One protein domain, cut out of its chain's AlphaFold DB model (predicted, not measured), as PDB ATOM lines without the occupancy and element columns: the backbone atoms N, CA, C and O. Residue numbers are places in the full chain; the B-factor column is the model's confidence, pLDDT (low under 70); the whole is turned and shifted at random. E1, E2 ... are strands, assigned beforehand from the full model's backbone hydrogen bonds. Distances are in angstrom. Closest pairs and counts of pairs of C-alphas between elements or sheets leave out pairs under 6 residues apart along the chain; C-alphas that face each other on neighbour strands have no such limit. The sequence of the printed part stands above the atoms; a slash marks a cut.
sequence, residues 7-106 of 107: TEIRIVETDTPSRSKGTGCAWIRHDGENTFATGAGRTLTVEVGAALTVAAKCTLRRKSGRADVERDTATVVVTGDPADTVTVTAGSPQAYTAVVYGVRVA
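This is residues 7 to 106 of the 107 residues of an uncharacterized protein of Acidobacteria bacterium (UniProt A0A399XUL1). The model is a sandwich of two strongly twisted sheets face to face, the sheet E3 E2 E5 E6 E9 on the sheet E4 E1 E8 E7, with the strands of the one at 3 degrees to those of the other. The long hairpin of E5 and E6 runs past the other strands and makes one end of the long axis. The printed part has 100 residues, with no named helix and nine strands, E1 to E9 in order along the chain. The class is all strand, and both sheets are antiparallel throughout. The whole is compact, with a radius of gyration of the C-alphas of 13.7 A, and rod-shaped, spanning 46 by 23 by 19 A.

E1, residues 7 to 13, is an inner strand, antiparallel to the edge strand E4, residues 42 to 47, with N 9 and O 44 2.9 A apart, within hydrogen-bond range. On the other side of E1 is E8, residues 96 to 101, antiparallel at 163 degrees, with N 12 and O 99 at 2.9 A. E8 forms a hairpin with the edge strand E7, residues 85 to 90, with N 88 and O 98 at 3.0 A. In the other sheet E2, residues 26 to 30, forms a hairpin with the edge strand E3, residues 33 to 36, with N 28 and O 35 at 2.9 A. E2 is also antiparallel to E5, residues 51 to 61, with N 27 and O 55 at 2.9 A. E5 forms a hairpin with E6, residues 67 to 78, with N 54 and O 74 at 2.8 A. E6 is antiparallel to the edge strand E9, residues 103 to 105, at 113 degrees, with N 77 and O 104 at 2.8 A. Between the sheets, the closest C-alphas of E5 and E7 are those of Ala 56 and Ala 90, 5.4 A apart. Those of E2 and E8 are Ala 26 and Ala 98, 6.3 A apart. E3 and E7 are apart, and so are E4 and E9.

E1 begins at C-alpha 7 (11.590, 29.085, -30.172) and measures 20.2 A from first to last C-alpha. E5 measures 32.6 A and ends at C-alpha 61 (21.236, 58.587, -7.873). E6, the longest strand by residues with 12, measures 33.8 A. E9 ends at C-alpha 105 (16.107, 28.800, -13.821).

The two C-alphas farthest apart, those of Val 48 and Ser 64, are 46.5 A apart. The printed part has no cut. The link from E1 to E2, residues 14 to 25, is long. The mean pLDDT of the printed part is 85.0, and residues 16 to 24, 65 and 92 to 95 are under 70.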
ATOM      1  N   THR A   7      12.837  28.595 -30.758       94.06
ATOM      2  CA  THR A   7      11.590  29.085 -30.172       94.06
ATOM      3  C   THR A   7      11.670  30.579 -29.891       94.06
ATOM      4  O   THR A   7      12.754  31.162 -29.853       94.06
ATOM      5  N   GLU A   8      10.515  31.199 -29.697       93.62
ATOM      6  CA  GLU A   8      10.406  32.583 -29.273       93.62
ATOM      7  C   GLU A   8      10.284  32.660 -27.750       93.62
ATOM      8  O   GLU A   8       9.378  32.086 -27.152       93.62
ATOM      9  N   ILE A   9      11.181  33.414 -27.122       94.94
ATOM     10  CA  ILE A   9      11.052  33.817 -25.721       94.94
ATOM     11  C   ILE A   9      10.703  35.294 -25.654       94.94
ATOM     12  O   ILE A   9      11.133  36.086 -26.496       94.94
ATOM     13  N   ARG A  10       9.946  35.686 -24.632       94.50
ATOM     14  CA  ARG A  10       9.495  37.070 -24.462       94.50
ATOM     15  C   ARG A  10       9.948  37.612 -23.120       94.50
ATOM     16  O   ARG A  10       9.741  36.956 -22.110       94.50
ATOM     17  N   ILE A  11      10.495  38.823 -23.096       93.81
ATOM     18  CA  ILE A  11      10.749  39.588 -21.873       93.81
ATOM     19  C   ILE A  11       9.849  40.819 -21.829       93.81
ATOM     20  O   ILE A  11       9.780  41.580 -22.797       93.81
ATOM     21  N   VAL A  12       9.154  41.018 -20.713       92.62
ATOM     22  CA  VAL A  12       8.215  42.126 -20.508       92.62
ATOM     23  C   VAL A  12       8.561  42.853 -19.220       92.62
ATOM     24  O   VAL A  12       8.732  42.232 -18.174       92.62
ATOM     25  N   GLU A  13       8.653  44.175 -19.304       89.62
ATOM     26  CA  GLU A  13       8.726  45.043 -18.132       89.62
ATOM     27  C   GLU A  13       7.319  45.241 -17.571       89.62
ATOM     28  O   GLU A  13       6.418  45.676 -18.286       89.62
ATOM     29  N   THR A  14       7.136  44.897 -16.300       87.75
ATOM     30  CA  THR A  14       5.816  44.905 -15.647       87.75
ATOM     31  C   THR A  14       5.614  46.087 -14.706       87.75
ATOM     32  O   THR A  14       4.478  46.501 -14.495       87.75
ATOM     33  N   ASP A  15       6.703  46.690 -14.225       80.00
ATOM     34  CA  ASP A  15       6.669  47.889 -13.388       80.00
ATOM     35  C   ASP A  15       7.348  49.053 -14.100       80.00
ATOM     36  O   ASP A  15       8.428  48.895 -14.663       80.00
ATOM     37  N   THR A  16       6.747  50.246 -14.034       69.56
ATOM     38  CA  THR A  16       7.374  51.467 -14.557       69.56
ATOM     39  C   THR A  16       8.337  52.040 -13.512       69.56
ATOM     40  O   THR A  16       7.882  52.512 -12.463       69.56
ATOM     41  N   PRO A  17       9.658  52.066 -13.762       64.75
ATOM     42  CA  PRO A  17      10.598  52.673 -12.835       64.75
ATOM     43  C   PRO A  17      10.350  54.182 -12.722       64.75
ATOM     44  O   PRO A  17       9.912  54.855 -13.656       64.75
ATOM     45  N   SER A  18      10.676  54.750 -11.560       66.31
ATOM     46  CA  SER A  18      10.664  56.205 -11.381       66.31
ATOM     47  C   SER A  18      11.585  56.897 -12.395       66.31
ATOM     48  O   SER A  18      12.669  56.397 -12.694       66.31
ATOM     49  N   ARG A  19      11.209  58.104 -12.852       60.28
ATOM     50  CA  ARG A  19      11.997  58.940 -13.789       60.28
ATOM     51  C   ARG A  19      13.426  59.242 -13.315       60.28
ATOM     52  O   ARG A  19      14.255  59.668 -14.108       60.28
ATOM     53  N   SER A  20      13.718  59.060 -12.026       59.66
ATOM     54  CA  SER A  20      15.063  59.187 -11.458       59.66
ATOM     55  C   SER A  20      16.001  58.023 -11.818       59.66
ATOM     56  O   SER A  20      17.162  58.041 -11.398       59.66
ATOM     57  N   LYS A  21      15.527  57.020 -12.573       60.53
ATOM     58  CA  LYS A  21      16.273  55.810 -12.933       60.53
ATOM     59  C   LYS A  21      16.427  55.649 -14.447       60.53
ATOM     60  O   LYS A  21      15.643  56.174 -15.228       60.53
ATOM     61  N   GLY A  22      17.493  54.956 -14.844       57.47
ATOM     62  CA  GLY A  22      17.831  54.724 -16.248       57.47
ATOM     63  C   GLY A  22      16.865  53.759 -16.938       57.47
ATOM     64  O   GLY A  22      16.392  52.809 -16.327       57.47
ATOM     65  N   THR A  23      16.595  54.003 -18.217       59.84
ATOM     66  CA  THR A  23      15.838  53.122 -19.118       59.84
ATOM     67  C   THR A  23      16.539  51.761 -19.281       59.84
ATOM     68  O   THR A  23      17.769  51.722 -19.326       59.84
ATOM     69  N   GLY A  24      15.791  50.655 -19.413       64.69
ATOM     70  CA  GLY A  24      16.362  49.329 -19.720       64.69
ATOM     71  C   GLY A  24      17.013  48.623 -18.523       64.69
ATOM     72  O   GLY A  24      18.119  48.093 -18.623       64.69
ATOM     73  N   CYS A  25      16.354  48.635 -17.364       77.69
ATOM     74  CA  CYS A  25      16.904  48.031 -16.152       77.69
ATOM     75  C   CYS A  25      16.954  46.502 -16.204       77.69
ATOM     76  O   CYS A  25      17.914  45.949 -15.667       77.69
ATOM     77  N   ALA A  26      16.009  45.817 -16.859       88.44
ATOM     78  CA  ALA A  26      16.155  44.389 -17.127       88.44
ATOM     79  C   ALA A  26      16.514  44.069 -18.560       88.44
ATOM     80  O   ALA A  26      16.125  44.757 -19.506       88.44
ATOM     81  N   TRP A  27      17.251  42.977 -18.692       91.88
ATOM     82  CA  TRP A  27      17.720  42.471 -19.962       91.88
ATOM     83  C   TRP A  27      17.934  40.963 -19.922       91.88
ATOM     84  O   TRP A  27      18.184  40.368 -18.872       91.88
ATOM     85  N   ILE A  28      17.871  40.375 -21.111       93.44
ATOM     86  CA  ILE A  28      18.389  39.047 -21.422       93.44
ATOM     87  C   ILE A  28      19.714  39.239 -22.147       93.44
ATOM     88  O   ILE A  28      19.791  40.052 -23.068       93.44
ATOM     89  N   ARG A  29      20.742  38.488 -21.754       93.81
ATOM     90  CA  ARG A  29      21.984  38.369 -22.512       93.81
ATOM     91  C   ARG A  29      22.036  37.030 -23.224       93.81
ATOM     92  O   ARG A  29      21.984  35.987 -22.570       93.81
ATOM     93  N   HIS A  30      22.179  37.104 -24.540       89.88
ATOM     94  CA  HIS A  30      22.318  35.983 -25.462       89.88
ATOM     95  C   HIS A  30      23.457  36.305 -26.432       89.88
ATOM     96  O   HIS A  30      23.514  37.422 -26.935       89.88
ATOM     97  N   ASP A  31      24.402  35.381 -26.627       86.31
ATOM     98  CA  ASP A  31      25.549  35.548 -27.542       86.31
ATOM     99  C   ASP A  31      26.334  36.865 -27.381       86.31
ATOM    100  O   ASP A  31      26.860  37.444 -28.326       86.31
ATOM    101  N   GLY A  32      26.431  37.357 -26.142       86.06
ATOM    102  CA  GLY A  32      27.131  38.605 -25.820       86.06
ATOM    103  C   GLY A  32      26.315  39.884 -26.044       86.06
ATOM    104  O   GLY A  32      26.753  40.945 -25.595       86.06
ATOM    105  N   GLU A  33      25.121  39.795 -26.629       89.94
ATOM    106  CA  GLU A  33      24.216  40.923 -26.847       89.94
ATOM    107  C   GLU A  33      23.145  41.015 -25.749       89.94
ATOM    108  O   GLU A  33      22.601  40.007 -25.296       89.94
ATOM    109  N   ASN A  34      22.837  42.242 -25.309       91.81
ATOM    110  CA  ASN A  34      21.790  42.508 -24.324       91.81
ATOM    111  C   ASN A  34      20.510  42.971 -25.014       91.81
ATOM    112  O   ASN A  34      20.487  44.022 -25.652       91.81
ATOM    113  N   THR A  35      19.418  42.253 -24.783       92.06
ATOM    114  CA  THR A  35      18.073  42.678 -25.172       92.06
ATOM    115  C   THR A  35      17.314  43.156 -23.953       92.06
ATOM    116  O   THR A  35      17.063  42.389 -23.026       92.06
ATOM    117  N   PHE A  36      16.938  44.431 -23.963       90.50
ATOM    118  CA  PHE A  36      16.269  45.074 -22.842       90.50
ATOM    119  C   PHE A  36      14.761  44.826 -22.849       90.50
ATOM    120  O   PHE A  36      14.114  44.852 -23.898       90.50
ATOM    121  N   ALA A  37      14.207  44.626 -21.657       89.81
ATOM    122  CA  ALA A  37      12.773  44.574 -21.443       89.81
ATOM    123  C   ALA A  37      12.124  45.926 -21.774       89.81
ATOM    124  O   ALA A  37      12.731  46.987 -21.619       89.81
ATOM    125  N   THR A  38      10.876  45.879 -22.233       88.19
ATOM    126  CA  THR A  38      10.039  47.062 -22.460       88.19
ATOM    127  C   THR A  38       8.617  46.766 -21.993       88.19
ATOM    128  O   THR A  38       8.235  45.596 -21.893       88.19
ATOM    129  N   GLY A  39       7.810  47.804 -21.759       86.69
ATOM    130  CA  GLY A  39       6.399  47.626 -21.382       86.69
ATOM    131  C   GLY A  39       5.543  46.960 -22.470       86.69
ATOM    132  O   GLY A  39       4.584  46.264 -22.164       86.69
ATOM    133  N   ALA A  40       5.910  47.106 -23.750       88.62
ATOM    134  CA  ALA A  40       5.273  46.368 -24.850       88.62
ATOM    135  C   ALA A  40       5.754  44.901 -24.933       88.62
ATOM    136  O   ALA A  40       5.106  44.035 -25.529       88.62
ATOM    137  N   GLY A  41       6.889  44.608 -24.304       90.75
ATOM    138  CA  GLY A  41       7.615  43.360 -24.428       90.75
ATOM    139  C   GLY A  41       8.589  43.351 -25.606       90.75
ATOM    140  O   GLY A  41       8.452  44.084 -26.586       90.75
ATOM    141  N   ARG A  42       9.588  42.481 -25.498       92.88
ATOM    142  CA  ARG A  42      10.541  42.145 -26.557       92.88
ATOM    143  C   ARG A  42      10.604  40.637 -26.715       92.88
ATOM    144  O   ARG A  42      10.587  39.924 -25.717       92.88
ATOM    145  N   THR A  43      10.701  40.187 -27.959       92.44
ATOM    146  CA  THR A  43      10.809  38.770 -28.311       92.44
ATOM    147  C   THR A  43      12.192  38.482 -28.878       92.44
ATOM    148  O   THR A  43      12.764  39.324 -29.572       92.44
ATOM    149  N   LEU A  44      12.713  37.299 -28.572       91.38
ATOM    150  CA  LEU A  44      13.965  36.768 -29.092       91.38
ATOM    151  C   LEU A  44      13.721  35.367 -29.625       91.38
ATOM    152  O   LEU A  44      13.092  34.555 -28.950       91.38
ATOM    153  N   THR A  45      14.265  35.073 -30.800       93.19
ATOM    154  CA  THR A  45      14.319  33.706 -31.312       93.19
ATOM    155  C   THR A  45      15.607  33.060 -30.826       93.19
ATOM    156  O   THR A  45      16.695  33.511 -31.180       93.19
ATOM    157  N   VAL A  46      15.484  32.021 -30.008       92.88
ATOM    158  CA  VAL A  46      16.610  31.348 -29.355       92.88
ATOM    159  C   VAL A  46      16.459  29.839 -29.500       92.88
ATOM    160  O   VAL A  46      15.359  29.312 -29.664       92.88
ATOM    161  N   GLU A  47      17.577  29.132 -29.478       93.94
ATOM    162  CA  GLU A  47      17.610  27.674 -29.527       93.94
ATOM    163  C   GLU A  47      17.071  27.083 -28.215       93.94
ATOM    164  O   GLU A  47      17.416  27.529 -27.118       93.94
ATOM    165  N   VAL A  48      16.193  26.081 -28.316       93.38
ATOM    166  CA  VAL A  48      15.685  25.352 -27.149       93.38
ATOM    167  C   VAL A  48      16.859  24.642 -26.475       93.38
ATOM    168  O   VAL A  48      17.646  23.966 -27.131       93.38
ATOM    169  N   GLY A  49      16.980  24.808 -25.159       92.75
ATOM    170  CA  GLY A  49      18.109  24.326 -24.366       92.75
ATOM    171  C   GLY A  49      19.256  25.329 -24.212       92.75
ATOM    172  O   GLY A  49      20.153  25.083 -23.407       92.75
ATOM    173  N   ALA A  50      19.232  26.470 -24.911       93.06
ATOM    174  CA  ALA A  50      20.243  27.508 -24.727       93.06
ATOM    175  C   ALA A  50      20.226  28.060 -23.294       93.06
ATOM    176  O   ALA A  50      19.164  28.250 -22.691       93.06
ATOM    177  N   ALA A  51      21.414  28.357 -22.767       94.38
ATOM    178  CA  ALA A  51      21.581  29.002 -21.474       94.38
ATOM    179  C   ALA A  51      21.700  30.519 -21.653       94.38
ATOM    180  O   ALA A  51      22.592  31.008 -22.347       94.38
ATOM    181  N   LEU A  52      20.821  31.269 -20.998       94.12
ATOM    182  CA  LEU A  52      20.773  32.725 -21.050       94.12
ATOM    183  C   LEU A  52      21.049  33.315 -19.675       94.12
ATOM    184  O   LEU A  52      20.803  32.689 -18.646       94.12
ATOM    185  N   THR A  53      21.526  34.556 -19.648       94.69
ATOM    186  CA  THR A  53      21.552  35.342 -18.409       94.69
ATOM    187  C   THR A  53      20.420  36.347 -18.444       94.69
ATOM    188  O   THR A  53      20.371  37.176 -19.348       94.69
ATOM    189  N   VAL A  54      19.547  36.315 -17.448       93.06
ATOM    190  CA  VAL A  54      18.537  37.348 -17.230       93.06
ATOM    191  C   VAL A  54      18.966  38.167 -16.029       93.06
ATOM    192  O   VAL A  54      19.396  37.609 -15.021       93.06
ATOM    193  N   ALA A  55      18.869  39.485 -16.111       91.19
ATOM    194  CA  ALA A  55      19.187  40.338 -14.978       91.19
ATOM    195  C   ALA A  55      18.274  41.550 -14.923       91.19
ATOM    196  O   ALA A  55      17.882  42.075 -15.961       91.19
ATOM    197  N   ALA A  56      18.023  42.030 -13.710       88.75
ATOM    198  CA  ALA A  56      17.488  43.352 -13.433       88.75
ATOM    199  C   ALA A  56      18.569  44.154 -12.700       88.75
ATOM    200  O   ALA A  56      19.122  43.697 -11.704       88.75
ATOM    201  N   LYS A  57      18.914  45.344 -13.190       85.06
ATOM    202  CA  LYS A  57      19.896  46.246 -12.585       85.06
ATOM    203  C   LYS A  57      19.317  47.642 -12.458       85.06
ATOM    204  O   LYS A  57      18.947  48.275 -13.442       85.06
ATOM    205  N   CYS A  58      19.375  48.169 -11.250       78.75
ATOM    206  CA  CYS A  58      18.870  49.475 -10.908       78.75
ATOM    207  C   CYS A  58      19.985  50.346 -10.322       78.75
ATOM    208  O   CYS A  58      20.639  49.934  -9.369       78.75
ATOM    209  N   THR A  59      20.193  51.553 -10.859       77.62
ATOM    210  CA  THR A  59      21.131  52.532 -10.283       77.62
ATOM    211  C   THR A  59      20.354  53.736  -9.761       77.62
ATOM    212  O   THR A  59      19.755  54.480 -10.536       77.62
ATOM    213  N   LEU A  60      20.364  53.939  -8.447       73.75
ATOM    214  CA  LEU A  60      19.735  55.061  -7.756       73.75
ATOM    215  C   LEU A  60      20.731  56.203  -7.586       73.75
ATOM    216  O   LEU A  60      21.709  56.052  -6.859       73.75
ATOM    217  N   ARG A  61      20.474  57.368  -8.189       71.44
ATOM    218  CA  ARG A  61      21.236  58.587  -7.873       71.44
ATOM    219  C   ARG A  61      20.672  59.230  -6.608       71.44
ATOM    220  O   ARG A  61      19.544  59.721  -6.621       71.44
ATOM    221  N   ARG A  62      21.443  59.258  -5.517       72.19
ATOM    222  CA  ARG A  62      21.070  60.010  -4.310       72.19
ATOM    223  C   ARG A  62      21.453  61.482  -4.451       72.19
ATOM    224  O   ARG A  62      22.439  61.826  -5.098       72.19
ATOM    225  N   LYS A  63      20.705  62.355  -3.768       70.44
ATOM    226  CA  LYS A  63      20.940  63.812  -3.723       70.44
ATOM    227  C   LYS A  63      22.345  64.192  -3.220       70.44
ATOM    228  O   LYS A  63      22.837  65.258  -3.561       70.44
ATOM    229  N   SER A  64      23.002  63.316  -2.455       78.44
ATOM    230  CA  SER A  64      24.379  63.482  -1.968       78.44
ATOM    231  C   SER A  64      25.466  63.134  -2.997       78.44
ATOM    232  O   SER A  64      26.643  63.140  -2.653       78.44
ATOM    233  N   GLY A  65      25.102  62.767  -4.229       66.62
ATOM    234  CA  GLY A  65      26.052  62.345  -5.263       66.62
ATOM    235  C   GLY A  65      26.475  60.873  -5.176       66.62
ATOM    236  O   GLY A  65      27.121  60.375  -6.093       66.62
ATOM    237  N   ARG A  66      26.074  60.139  -4.126       72.56
ATOM    238  CA  ARG A  66      26.279  58.684  -4.031       72.56
ATOM    239  C   ARG A  66      25.276  57.943  -4.919       72.56
ATOM    240  O   ARG A  66      24.089  58.271  -4.917       72.56
ATOM    241  N   ALA A  67      25.747  56.933  -5.644       73.31
ATOM    242  CA  ALA A  67      24.888  56.010  -6.374       73.31
ATOM    243  C   ALA A  67      24.759  54.688  -5.610       73.31
ATOM    244  O   ALA A  67      25.777  54.133  -5.196       73.31
ATOM    245  N   ASP A  68      23.536  54.177  -5.461       75.06
ATOM    246  CA  ASP A  68      23.336  52.781  -5.064       75.06
ATOM    247  C   ASP A  68      23.035  51.946  -6.293       75.06
ATOM    248  O   ASP A  68      22.320  52.386  -7.196       75.06
ATOM    249  N   VAL A  69      23.574  50.734  -6.312       78.56
ATOM    250  CA  VAL A  69      23.333  49.764  -7.371       78.56
ATOM    251  C   VAL A  69      22.693  48.545  -6.744       78.56
ATOM    252  O   VAL A  69      23.254  47.949  -5.830       78.56
ATOM    253  N   GLU A  70      21.543  48.164  -7.275       79.81
ATOM    254  CA  GLU A  70      20.872  46.918  -6.943       79.81
ATOM    255  C   GLU A  70      20.821  46.059  -8.198       79.81
ATOM    256  O   GLU A  70      20.561  46.566  -9.295       79.81
ATOM    257  N   ARG A  71      21.147  44.776  -8.064       85.88
ATOM    258  CA  ARG A  71      21.155  43.847  -9.184       85.88
ATOM    259  C   ARG A  71      20.666  42.487  -8.725       85.88
ATOM    260  O   ARG A  71      21.231  41.925  -7.795       85.88
ATOM    261  N   ASP A  72      19.708  41.967  -9.468       89.75
ATOM    262  CA  ASP A  72      19.302  40.572  -9.448       89.75
ATOM    263  C   ASP A  72      19.691  39.929 -10.780       89.75
ATOM    264  O   ASP A  72      19.736  40.589 -11.827       89.75
ATOM    265  N   THR A  73      20.099  38.668 -10.749       90.94
ATOM    266  CA  THR A  73      20.605  37.948 -11.918       90.94
ATOM    267  C   THR A  73      20.332  36.463 -11.764       90.94
ATOM    268  O   THR A  73      20.661  35.872 -10.741       90.94
ATOM    269  N   ALA A  74      19.802  35.856 -12.821       92.56
ATOM    270  CA  ALA A  74      19.547  34.431 -12.914       92.56
ATOM    271  C   ALA A  74      20.093  33.881 -14.235       92.56
ATOM    272  O   ALA A  74      19.960  34.503 -15.292       92.56
ATOM    273  N   THR A  75      20.678  32.687 -14.183       94.94
ATOM    274  CA  THR A  75      20.917  31.883 -15.382       94.94
ATOM    275  C   THR A  75      19.663  31.070 -15.662       94.94
ATOM    276  O   THR A  75      19.113  30.446 -14.754       94.94
ATOM    277  N   VAL A  76      19.193  31.085 -16.904       94.88
ATOM    278  CA  VAL A  76      17.977  30.382 -17.319       94.88
ATOM    279  C   VAL A  76      18.246  29.491 -18.522       94.88
ATOM    280  O   VAL A  76      19.132  29.777 -19.320       94.88
ATOM    281  N   VAL A  77      17.467  28.426 -18.656       95.81
ATOM    282  CA  VAL A  77      17.446  27.537 -19.816       95.81
ATOM    283  C   VAL A  77      16.190  27.827 -20.624       95.81
ATOM    284  O   VAL A  77      15.095  27.905 -20.061       95.81
ATOM    285  N   VAL A  78      16.346  27.976 -21.938       94.62
ATOM    286  CA  VAL A  78      15.227  28.152 -22.866       94.62
ATOM    287  C   VAL A  78      14.456  26.850 -23.009       94.62
ATOM    288  O   VAL A  78      15.015  25.832 -23.412       94.62
ATOM    289  N   THR A  79      13.162  26.890 -22.717       93.75
ATOM    290  CA  THR A  79      12.251  25.752 -22.891       93.75
ATOM    291  C   THR A  79      11.293  25.964 -24.056       93.75
ATOM    292  O   THR A  79      10.885  24.999 -24.694       93.75
ATOM    293  N   GLY A  80      10.957  27.222 -24.364       88.94
ATOM    294  CA  GLY A  80       9.975  27.578 -25.387       88.94
ATOM    295  C   GLY A  80       8.520  27.404 -24.962       88.94
ATOM    296  O   GLY A  80       7.633  27.726 -25.747       88.94
ATOM    297  N   ASP A  81       8.265  26.929 -23.741       92.69
ATOM    298  CA  ASP A  81       6.919  26.829 -23.182       92.69
ATOM    299  C   ASP A  81       6.532  28.161 -22.514       92.69
ATOM    300  O   ASP A  81       7.162  28.546 -21.527       92.69
ATOM    301  N   PRO A  82       5.501  28.883 -22.988       89.19
ATOM    302  CA  PRO A  82       5.092  30.150 -22.383       89.19
ATOM    303  C   PRO A  82       4.634  30.030 -20.919       89.19
ATOM    304  O   PRO A  82       4.596  31.049 -20.229       89.19
ATOM    305  N   ALA A  83       4.293  28.828 -20.433       92.75
ATOM    306  CA  ALA A  83       3.991  28.590 -19.021       92.75
ATOM    307  C   ALA A  83       5.247  28.635 -18.131       92.75
ATOM    308  O   ALA A  83       5.154  28.947 -16.941       92.75
ATOM    309  N   ASP A  84       6.422  28.366 -18.701       94.25
ATOM    310  CA  ASP A  84       7.694  28.482 -18.003       94.25
ATOM    311  C   ASP A  84       8.116  29.942 -17.929       94.25
ATOM    312  O   ASP A  84       8.397  30.583 -18.946       94.25
ATOM    313  N   THR A  85       8.153  30.481 -16.711       94.81
ATOM    314  CA  THR A  85       8.440  31.895 -16.495       94.81
ATOM    315  C   THR A  85       9.480  32.119 -15.409       94.81
ATOM    316  O   THR A  85       9.571  31.372 -14.431       94.81
ATOM    317  N   VAL A  86      10.273  33.175 -15.582       94.75
ATOM    318  CA  VAL A  86      11.235  33.661 -14.588       94.75
ATOM    319  C   VAL A  86      11.027  35.154 -14.395       94.75
ATOM    320  O   VAL A  86      11.002  35.922 -15.357       94.75
ATOM    321  N   THR A  87      10.903  35.569 -13.140       93.00
ATOM    322  CA  THR A  87      10.825  36.976 -12.747       93.00
ATOM    323  C   THR A  87      12.176  37.420 -12.208       93.00
ATOM    324  O   THR A  87      12.763  36.725 -11.382       93.00
ATOM    325  N   VAL A  88      12.657  38.574 -12.667       90.31
ATOM    326  CA  VAL A  88      13.834  39.246 -12.102       90.31
ATOM    327  C   VAL A  88      13.429  40.611 -11.575       90.31
ATOM    328  O   VAL A  88      12.723  41.367 -12.256       90.31
ATOM    329  N   THR A  89      13.897  40.934 -10.371       87.62
ATOM    330  CA  THR A  89      13.496  42.161  -9.680       87.62
ATOM    331  C   THR A  89      14.701  42.891  -9.115       87.62
ATOM    332  O   THR A  89      15.538  42.305  -8.447       87.62
ATOM    333  N   ALA A  90      14.776  44.202  -9.327       84.44
ATOM    334  CA  ALA A  90      15.755  45.047  -8.650       84.44
ATOM    335  C   ALA A  90      15.055  46.233  -7.979       84.44
ATOM    336  O   ALA A  90      14.505  47.090  -8.676       84.44
ATOM    337  N   GLY A  91      15.108  46.334  -6.645       74.81
ATOM    338  CA  GLY A  91      14.773  47.574  -5.944       74.81
ATOM    339  C   GLY A  91      14.304  47.473  -4.484       74.81
ATOM    340  O   GLY A  91      13.467  46.649  -4.133       74.81
ATOM    341  N   SER A  92      14.660  48.519  -3.722       61.28
ATOM    342  CA  SER A  92      13.800  49.250  -2.763       61.28
ATOM    343  C   SER A  92      14.135  50.762  -2.783       61.28
ATOM    344  O   SER A  92      15.323  51.092  -2.838       61.28
ATOM    345  N   PRO A  93      13.181  51.736  -2.793       52.78
ATOM    346  CA  PRO A  93      11.710  51.676  -2.715       52.78
ATOM    347  C   PRO A  93      10.999  51.937  -4.069       52.78
ATOM    348  O   PRO A  93       9.897  52.470  -4.125       52.78
ATOM    349  N   GLN A  94      11.654  51.634  -5.190       58.12
ATOM    350  CA  GLN A  94      11.130  51.834  -6.548       58.12
ATOM    351  C   GLN A  94      11.537  50.615  -7.372       58.12
ATOM    352  O   GLN A  94      12.538  50.672  -8.098       58.12
ATOM    353  N   ALA A  95      10.846  49.504  -7.110       69.69
ATOM    354  CA  ALA A  95      11.122  48.198  -7.688       69.69
ATOM    355  C   ALA A  95      11.018  48.245  -9.214       69.69
ATOM    356  O   ALA A  95      10.159  48.921  -9.778       69.69
ATOM    357  N   TYR A  96      11.940  47.554  -9.866       79.44
ATOM    358  CA  TYR A  96      11.856  47.211 -11.270       79.44
ATOM    359  C   TYR A  96      11.596  45.716 -11.360       79.44
ATOM    360  O   TYR A  96      12.396  44.953 -10.823       79.44
ATOM    361  N   THR A  97      10.553  45.314 -12.079       86.62
ATOM    362  CA  THR A  97      10.202  43.903 -12.269       86.62
ATOM    363  C   THR A  97      10.051  43.606 -13.750       86.62
ATOM    364  O   THR A  97       9.291  44.281 -14.455       86.62
ATOM    365  N   ALA A  98      10.750  42.573 -14.219       89.94
ATOM    366  CA  ALA A  98      10.527  41.995 -15.536       89.94
ATOM    367  C   ALA A  98      10.213  40.506 -15.435       89.94
ATOM    368  O   ALA A  98      10.762  39.792 -14.595       89.94
ATOM    369  N   VAL A  99       9.349  40.052 -16.338       92.94
ATOM    370  CA  VAL A  99       8.974  38.647 -16.494       92.94
ATOM    371  C   VAL A  99       9.486  38.156 -17.837       92.94
ATOM    372  O   VAL A  99       9.265  38.797 -18.868       92.94
ATOM    373  N   VAL A 100      10.178  37.022 -17.819       93.50
ATOM    374  CA  VAL A 100      10.606  36.292 -19.010       93.50
ATOM    375  C   VAL A 100       9.764  35.035 -19.147       93.50
ATOM    376  O   VAL A 100       9.644  34.283 -18.188       93.50
ATOM    377  N   TYR A 101       9.210  34.815 -20.334       95.50
ATOM    378  CA  TYR A 101       8.393  33.659 -20.701       95.50
ATOM    379  C   TYR A 101       9.184  32.716 -21.612       95.50
ATOM    380  O   TYR A 101       9.988  33.187 -22.422       95.50
ATOM    381  N   GLY A 102       8.925  31.409 -21.527       94.25
ATOM    382  CA  GLY A 102       9.627  30.397 -22.319       94.25
ATOM    383  C   GLY A 102      10.929  29.898 -21.697       94.25
ATOM    384  O   GLY A 102      11.765  29.364 -22.432       94.25
ATOM    385  N   VAL A 103      11.161  30.124 -20.397       94.81
ATOM    386  CA  VAL A 103      12.449  29.835 -19.739       94.81
ATOM    387  C   VAL A 103      12.288  29.330 -18.302       94.81
ATOM    388  O   VAL A 103      11.347  29.696 -17.603       94.81
ATOM    389  N   ARG A 104      13.263  28.549 -17.818       94.94
ATOM    390  CA  ARG A 104      13.364  28.094 -16.415       94.94
ATOM    391  C   ARG A 104      14.722  28.429 -15.818       94.94
ATOM    392  O   ARG A 104      15.705  28.452 -16.544       94.94
ATOM    393  N   VAL A 105      14.811  28.623 -14.504       93.12
ATOM    394  CA  VAL A 105      16.107  28.800 -13.821       93.12
ATOM    395  C   VAL A 105      16.975  27.550 -14.007       93.12
ATOM    396  O   VAL A 105      16.521  26.434 -13.745       93.12
ATOM    397  N   ALA A 106      18.215  27.742 -14.457       86.94
ATOM    398  CA  ALA A 106      19.215  26.687 -14.531       86.94
ATOM    399  C   ALA A 106      19.625  26.293 -13.101       86.94
ATOM    400  O   ALA A 106      20.016  27.161 -12.319       86.94
TER     401      ALA A 106